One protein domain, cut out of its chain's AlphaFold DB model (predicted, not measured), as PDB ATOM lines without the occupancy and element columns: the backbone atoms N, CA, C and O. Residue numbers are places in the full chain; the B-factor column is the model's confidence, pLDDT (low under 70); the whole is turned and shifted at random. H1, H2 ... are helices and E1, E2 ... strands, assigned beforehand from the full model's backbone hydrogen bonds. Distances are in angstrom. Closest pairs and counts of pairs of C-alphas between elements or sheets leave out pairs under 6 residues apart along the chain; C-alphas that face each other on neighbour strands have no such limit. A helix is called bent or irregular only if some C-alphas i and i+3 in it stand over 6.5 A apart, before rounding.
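This is residues 36 to 83 of the 90 residues of an uncharacterized protein of Halobacteriovoraceae bacterium (UniProt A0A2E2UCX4). A short helical hairpin, H1 and H2 side by side, is joined by a stretch of chain that folds back on itself, residues 36 to 51, whose last three residues are the strand E1. This folded-back stretch runs out to a turn around Thr 42 and returns, so that its two ends, residues 36 to 37 and residues 49 to 50 of E1, pair antiparallel near H1, with E1 apart from H2. The printed part has 48 residues, with one named strand and two named helices in the order E1, H1, H2, and there is no sheet of named strands. Of the 22 residues in named elements, under half of those printed, helices hold 19 and strands 3, and the class is mostly helix. The whole is compact, with a radius of gyration of the C-alphas of 9.9 A, yet elongated in outline, spanning 28 by 19 by 15 A.

From the first printed residue, residues 36 to 48 form a stretch of 13 residues with no named element, and their C-alphas lie 6 to 16 A from the mean of all C-alphas. E1, residues 49 to 51, pairs with no named strand, but its residues 49 to 50 pair antiparallel with residues 36 to 37, a stretch too short to be named. A tight link of 2 residues leads from E1 to H1, residues 54 to 62. The closest C-alphas of E1 and H1 are those of Phe 51 and Ala 57, 5.8 A apart. A short link of 9 residues then leads from H1 to H2, residues 72 to 81. H1 and H2 touch, with the closest C-alphas those of Leu 61 and Arg 75, 5.5 A apart. They run opposite ways at a shallow tilt of 30 degrees and form a helical hairpin. E1 and H2 are apart. In both H1 and H2 every pair of O i and N i+4 is within hydrogen-bond range.

The printed part begins with C-alpha 36 at (-18.612, -53.176, 34.921). E1 runs from His 49, with its C-alpha at (-22.529, -50.263, 32.557), to Phe 51. H1 runs from Phe 54 to Lys 62 and measures 13.0 A from first to last C-alpha. H2 runs from Glu 72 to Ser 81 over 14.1 A and ends with C-alpha 81 at (-5.502, -52.827, 28.878). Neither helix is bent.

The two C-alphas farthest apart are those of Thr 42 and Thr 53, at 29.4 A. The C-alphas of Ser 36 and Leu 83, first and last printed, are 15.3 A apart. The printed part has no cut, and neither link between named elements is long. The mean pLDDT of the printed part is 97.4, and no printed residue is under 70.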
ATOM      1  N   SER A  36     -17.982 -54.491  34.806       97.69
ATOM      2  CA  SER A  36     -18.612 -53.176  34.921       97.69
ATOM      3  C   SER A  36     -17.619 -52.039  34.789       97.69
ATOM      4  O   SER A  36     -16.492 -52.157  35.267       97.69
ATOM      5  N   TYR A  37     -18.064 -50.921  34.227       98.19
ATOM      6  CA  TYR A  37     -17.293 -49.684  34.191       98.19
ATOM      7  C   TYR A  37     -18.209 -48.459  34.278       98.19
ATOM      8  O   TYR A  37     -19.389 -48.501  33.925       98.19
ATOM      9  N   GLU A  38     -17.637 -47.354  34.746       98.38
ATOM     10  CA  GLU A  38     -18.192 -46.011  34.628       98.38
ATOM     11  C   GLU A  38     -17.022 -45.046  34.459       98.38
ATOM     12  O   GLU A  38     -16.103 -45.025  35.281       98.38
ATOM     13  N   PHE A  39     -17.072 -44.216  33.419       98.25
ATOM     14  CA  PHE A  39     -16.158 -43.091  33.281       98.25
ATOM     15  C   PHE A  39     -16.923 -41.797  33.470       98.25
ATOM     16  O   PHE A  39     -17.910 -41.534  32.785       98.25
ATOM     17  N   SER A  40     -16.435 -40.971  34.390       96.94
ATOM     18  CA  SER A  40     -17.030 -39.682  34.707       96.94
ATOM     19  C   SER A  40     -15.950 -38.609  34.725       96.94
ATOM     20  O   SER A  40     -14.918 -38.730  35.385       96.94
ATOM     21  N   THR A  41     -16.194 -37.549  33.967       92.12
ATOM     22  CA  THR A  41     -15.372 -36.343  33.923       92.12
ATOM     23  C   THR A  41     -16.209 -35.157  34.387       92.12
ATOM     24  O   THR A  41     -17.420 -35.248  34.569       92.12
ATOM     25  N   THR A  42     -15.595 -33.982  34.513       94.62
ATOM     26  CA  THR A  42     -16.338 -32.752  34.833       94.62
ATOM     27  C   THR A  42     -17.371 -32.357  33.771       94.62
ATOM     28  O   THR A  42     -18.222 -31.517  34.053       94.62
ATOM     29  N   LYS A  43     -17.298 -32.919  32.554       93.88
ATOM     30  CA  LYS A  43     -18.125 -32.523  31.403       93.88
ATOM     31  C   LYS A  43     -19.096 -33.603  30.924       93.88
ATOM     32  O   LYS A  43     -20.061 -33.257  30.252       93.88
ATOM     33  N   CYS A  44     -18.845 -34.876  31.220       96.31
ATOM     34  CA  CYS A  44     -19.678 -35.986  30.758       96.31
ATOM     35  C   CYS A  44     -19.500 -37.236  31.631       96.31
ATOM     36  O   CYS A  44     -18.487 -37.368  32.320       96.31
ATOM     37  N   SER A  45     -20.467 -38.154  31.556       98.12
ATOM     38  CA  SER A  45     -20.375 -39.508  32.108       98.12
ATOM     39  C   SER A  45     -20.893 -40.523  31.088       98.12
ATOM     40  O   SER A  45     -21.859 -40.246  30.372       98.12
ATOM     41  N   THR A  46     -20.271 -41.700  31.035       98.12
ATOM     42  CA  THR A  46     -20.801 -42.853  30.288       98.12
ATOM     43  C   THR A  46     -22.060 -43.416  30.948       98.12
ATOM     44  O   THR A  46     -22.902 -43.999  30.280       98.12
ATOM     45  N   GLY A  47     -22.232 -43.185  32.251       98.19
ATOM     46  CA  GLY A  47     -23.125 -43.964  33.097       98.19
ATOM     47  C   GLY A  47     -22.482 -45.290  33.508       98.19
ATOM     48  O   GLY A  47     -21.426 -45.677  33.000       98.19
ATOM     49  N   VAL A  48     -23.117 -45.968  34.466       98.19
ATOM     50  CA  VAL A  48     -22.690 -47.292  34.926       98.19
ATOM     51  C   VAL A  48     -23.174 -48.340  33.936       98.19
ATOM     52  O   VAL A  48     -24.379 -48.488  33.719       98.19
ATOM     53  N   HIS A  49     -22.237 -49.102  33.384       98.19
ATOM     54  CA  HIS A  49     -22.529 -50.263  32.557       98.19
ATOM     55  C   HIS A  49     -22.087 -51.538  33.269       98.19
ATOM     56  O   HIS A  49     -21.003 -51.570  33.846       98.19
ATOM     57  N   SER A  50     -22.912 -52.584  33.195       97.88
ATOM     58  CA  SER A  50     -22.625 -53.906  33.757       97.88
ATOM     59  C   SER A  50     -23.038 -55.000  32.777       97.88
ATOM     60  O   SER A  50     -24.104 -54.910  32.167       97.88
ATOM     61  N   PHE A  51     -22.211 -56.034  32.646       97.00
ATOM     62  CA  PHE A  51     -22.375 -57.109  31.675       97.00
ATOM     63  C   PHE A  51     -22.046 -58.471  32.281       97.00
ATOM     64  O   PHE A  51     -21.091 -58.610  33.045       97.00
ATOM     65  N   ASP A  52     -22.790 -59.485  31.842       94.50
ATOM     66  CA  ASP A  52     -22.589 -60.886  32.237       94.50
ATOM     67  C   ASP A  52     -21.417 -61.551  31.497       94.50
ATOM     68  O   ASP A  52     -21.022 -62.672  31.814       94.50
ATOM     69  N   THR A  53     -20.895 -60.910  30.445       94.38
ATOM     70  CA  THR A  53     -19.808 -61.460  29.631       94.38
ATOM     71  C   THR A  53     -18.771 -60.400  29.297       94.38
ATOM     72  O   THR A  53     -19.100 -59.251  28.989       94.38
ATOM     73  N   PHE A  54     -17.509 -60.828  29.283       95.69
ATOM     74  CA  PHE A  54     -16.372 -59.996  28.901       95.69
ATOM     75  C   PHE A  54     -16.533 -59.426  27.485       95.69
ATOM     76  O   PHE A  54     -16.330 -58.238  27.252       95.69
ATOM     77  N   ALA A  55     -16.994 -60.257  26.544       96.19
ATOM     78  CA  ALA A  55     -17.221 -59.845  25.163       96.19
ATOM     79  C   ALA A  55     -18.235 -58.692  25.056       96.19
ATOM     80  O   ALA A  55     -17.999 -57.738  24.320       96.19
ATOM     81  N   ASN A  56     -19.332 -58.742  25.822       97.44
ATOM     82  CA  ASN A  56     -20.322 -57.665  25.819       97.44
ATOM     83  C   ASN A  56     -19.759 -56.374  26.428       97.44
ATOM     84  O   ASN A  56     -20.068 -55.297  25.926       97.44
ATOM     85  N   ALA A  57     -18.915 -56.473  27.460       98.00
ATOM     86  CA  ALA A  57     -18.239 -55.310  28.027       98.00
ATOM     87  C   ALA A  57     -17.296 -54.645  27.010       98.00
ATOM     88  O   ALA A  57     -17.355 -53.432  26.822       98.00
ATOM     89  N   CYS A  58     -16.495 -55.431  26.285       98.19
ATOM     90  CA  CYS A  58     -15.611 -54.921  25.234       98.19
ATOM     91  C   CYS A  58     -16.372 -54.269  24.069       98.19
ATOM     92  O   CYS A  58     -15.984 -53.200  23.597       98.19
ATOM     93  N   GLU A  59     -17.475 -54.869  23.611       98.38
ATOM     94  CA  GLU A  59     -18.303 -54.261  22.561       98.38
ATOM     95  C   GLU A  59     -19.005 -52.991  23.045       98.38
ATOM     96  O   GLU A  59     -19.138 -52.026  22.290       98.38
ATOM     97  N   ALA A  60     -19.401 -52.942  24.318       98.25
ATOM     98  CA  ALA A  60     -19.954 -51.735  24.906       98.25
ATOM     99  C   ALA A  60     -18.934 -50.598  24.942       98.25
ATOM    100  O   ALA A  60     -19.304 -49.478  24.605       98.25
ATOM    101  N   LEU A  61     -17.657 -50.867  25.241       98.50
ATOM    102  CA  LEU A  61     -16.604 -49.845  25.217       98.50
ATOM    103  C   LEU A  61     -16.451 -49.182  23.847       98.50
ATOM    104  O   LEU A  61     -16.132 -47.999  23.795       98.50
ATOM    105  N   LYS A  62     -16.725 -49.889  22.749       98.38
ATOM    106  CA  LYS A  62     -16.681 -49.338  21.385       98.38
ATOM    107  C   LYS A  62     -17.938 -48.549  21.014       98.38
ATOM    108  O   LYS A  62     -17.909 -47.764  20.083       98.38
ATOM    109  N   ASN A  63     -19.059 -48.715  21.708       98.31
ATOM    110  CA  ASN A  63     -20.315 -48.103  21.282       98.31
ATOM    111  C   ASN A  63     -20.420 -46.635  21.733       98.31
ATOM    112  O   ASN A  63     -20.753 -46.349  22.885       98.31
ATOM    113  N   HIS A  64     -20.171 -45.691  20.825       96.88
ATOM    114  CA  HIS A  64     -20.182 -44.263  21.143       96.88
ATOM    115  C   HIS A  64     -21.541 -43.750  21.654       96.88
ATOM    116  O   HIS A  64     -21.577 -42.951  22.588       96.88
ATOM    117  N   GLU A  65     -22.661 -44.237  21.109       97.25
ATOM    118  CA  GLU A  65     -24.007 -43.839  21.550       97.25
ATOM    119  C   GLU A  65     -24.317 -44.366  22.956       97.25
ATOM    120  O   GLU A  65     -24.762 -43.608  23.817       97.25
ATOM    121  N   LEU A  66     -24.013 -45.642  23.218       97.94
ATOM    122  CA  LEU A  66     -24.225 -46.268  24.524       97.94
ATOM    123  C   LEU A  66     -23.444 -45.554  25.634       97.94
ATOM    124  O   LEU A  66     -23.937 -45.445  26.750       97.94
ATOM    125  N   ASN A  67     -22.257 -45.038  25.310       98.38
ATOM    126  CA  ASN A  67     -21.396 -44.300  26.233       98.38
ATOM    127  C   ASN A  67     -21.684 -42.790  26.271       98.38
ATOM    128  O   ASN A  67     -20.848 -42.023  26.753       98.38
ATOM    129  N   ASN A  68     -22.830 -42.336  25.749       97.50
ATOM    130  CA  ASN A  68     -23.228 -40.925  25.703       97.50
ATOM    131  C   ASN A  68     -22.180 -40.007  25.049       97.50
ATOM    132  O   ASN A  68     -21.965 -38.881  25.509       97.50
ATOM    133  N   SER A  69     -21.481 -40.491  24.019       96.62
ATOM    134  CA  SER A  69     -20.397 -39.757  23.358       96.62
ATOM    135  C   SER A  69     -19.285 -39.302  24.317       96.62
ATOM    136  O   SER A  69     -18.646 -38.272  24.100       96.62
ATOM    137  N   CYS A  70     -19.073 -40.037  25.412       97.62
ATOM    138  CA  CYS A  70     -18.179 -39.644  26.495       97.62
ATOM    139  C   CYS A  70     -16.934 -40.535  26.572       97.62
ATOM    140  O   CYS A  70     -16.953 -41.710  26.205       97.62
ATOM    141  N   ALA A  71     -15.859 -39.949  27.108       96.62
ATOM    142  CA  ALA A  71     -14.677 -40.655  27.599       96.62
ATOM    143  C   ALA A  71     -14.013 -41.604  26.582       96.62
ATOM    144  O   ALA A  71     -13.610 -42.698  26.950       96.62
ATOM    145  N   GLU A  72     -13.900 -41.200  25.314       97.31
ATOM    146  CA  GLU A  72     -13.320 -42.036  24.249       97.31
ATOM    147  C   GLU A  72     -11.919 -42.545  24.574       97.31
ATOM    148  O   GLU A  72     -11.729 -43.756  24.611       97.31
ATOM    149  N   ASP A  73     -11.006 -41.651  24.951       97.06
ATOM    150  CA  ASP A  73      -9.632 -42.020  25.304       97.06
ATOM    151  C   ASP A  73      -9.573 -43.041  26.459       97.06
ATOM    152  O   ASP A  73      -8.799 -43.989  26.417       97.06
ATOM    153  N   LEU A  74     -10.427 -42.887  27.483       97.88
ATOM    154  CA  LEU A  74     -10.479 -43.811  28.628       97.88
ATOM    155  C   LEU A  74     -11.100 -45.162  28.249       97.88
ATOM    156  O   LEU A  74     -10.705 -46.200  28.779       97.88
ATOM    157  N   ARG A  75     -12.078 -45.157  27.335       98.25
ATOM    158  CA  ARG A  75     -12.674 -46.382  26.793       98.25
ATOM    159  C   ARG A  75     -11.665 -47.150  25.947       98.25
ATOM    160  O   ARG A  75     -11.599 -48.367  26.079       98.25
ATOM    161  N   GLU A  76     -10.888 -46.456  25.118       98.62
ATOM    162  CA  GLU A  76      -9.811 -47.056  24.327       98.62
ATOM    163  C   GLU A  76      -8.717 -47.624  25.235       98.62
ATOM    164  O   GLU A  76      -8.313 -48.773  25.064       98.62
ATOM    165  N   GLU A  77      -8.290 -46.863  26.248       98.38
ATOM    166  CA  GLU A  77      -7.300 -47.322  27.224       98.38
ATOM    167  C   GLU A  77      -7.754 -48.613  27.913       98.38
ATOM    168  O   GLU A  77      -6.997 -49.585  27.935       98.38
ATOM    169  N   LEU A  78      -9.001 -48.656  28.402       98.31
ATOM    170  CA  LEU A  78      -9.549 -49.852  29.044       98.31
ATOM    171  C   LEU A  78      -9.693 -51.022  28.060       98.31
ATOM    172  O   LEU A  78      -9.400 -52.163  28.409       98.31
ATOM    173  N   PHE A  79     -10.106 -50.752  26.819       98.62
ATOM    174  CA  PHE A  79     -10.209 -51.773  25.777       98.62
ATOM    175  C   PHE A  79      -8.852 -52.445  25.518       98.62
ATOM    176  O   PHE A  79      -8.763 -53.672  25.442       98.62
ATOM    177  N   VAL A  80      -7.783 -51.652  25.421       98.44
ATOM    178  CA  VAL A  80      -6.424 -52.158  25.195       98.44
ATOM    179  C   VAL A  80      -5.870 -52.850  26.441       98.44
ATOM    180  O   VAL A  80      -5.272 -53.921  26.319       98.44
ATOM    181  N   SER A  81      -6.063 -52.279  27.636       98.25
ATOM    182  CA  SER A  81      -5.502 -52.827  28.878       98.25
ATOM    183  C   SER A  81      -6.094 -54.183  29.246       98.25
ATOM    184  O   SER A  81      -5.368 -55.060  29.708       98.25
ATOM    185  N   GLU A  82      -7.390 -54.370  28.997       97.50
ATOM    186  CA  GLU A  82      -8.090 -55.633  29.242       97.50
ATOM    187  C   GLU A  82      -7.900 -56.648  28.106       97.50
ATOM    188  O   GLU A  82      -8.421 -57.759  28.175       97.50
ATOM    189  N   LEU A  83      -7.128 -56.302  27.065       97.62
ATOM    190  CA  LEU A  83      -6.889 -57.153  25.897       97.62
ATOM    191  C   LEU A  83      -8.203 -57.561  25.211       97.62
ATOM    192  O   LEU A  83      -8.380 -58.716  24.804       97.62
TER     193      LEU A  83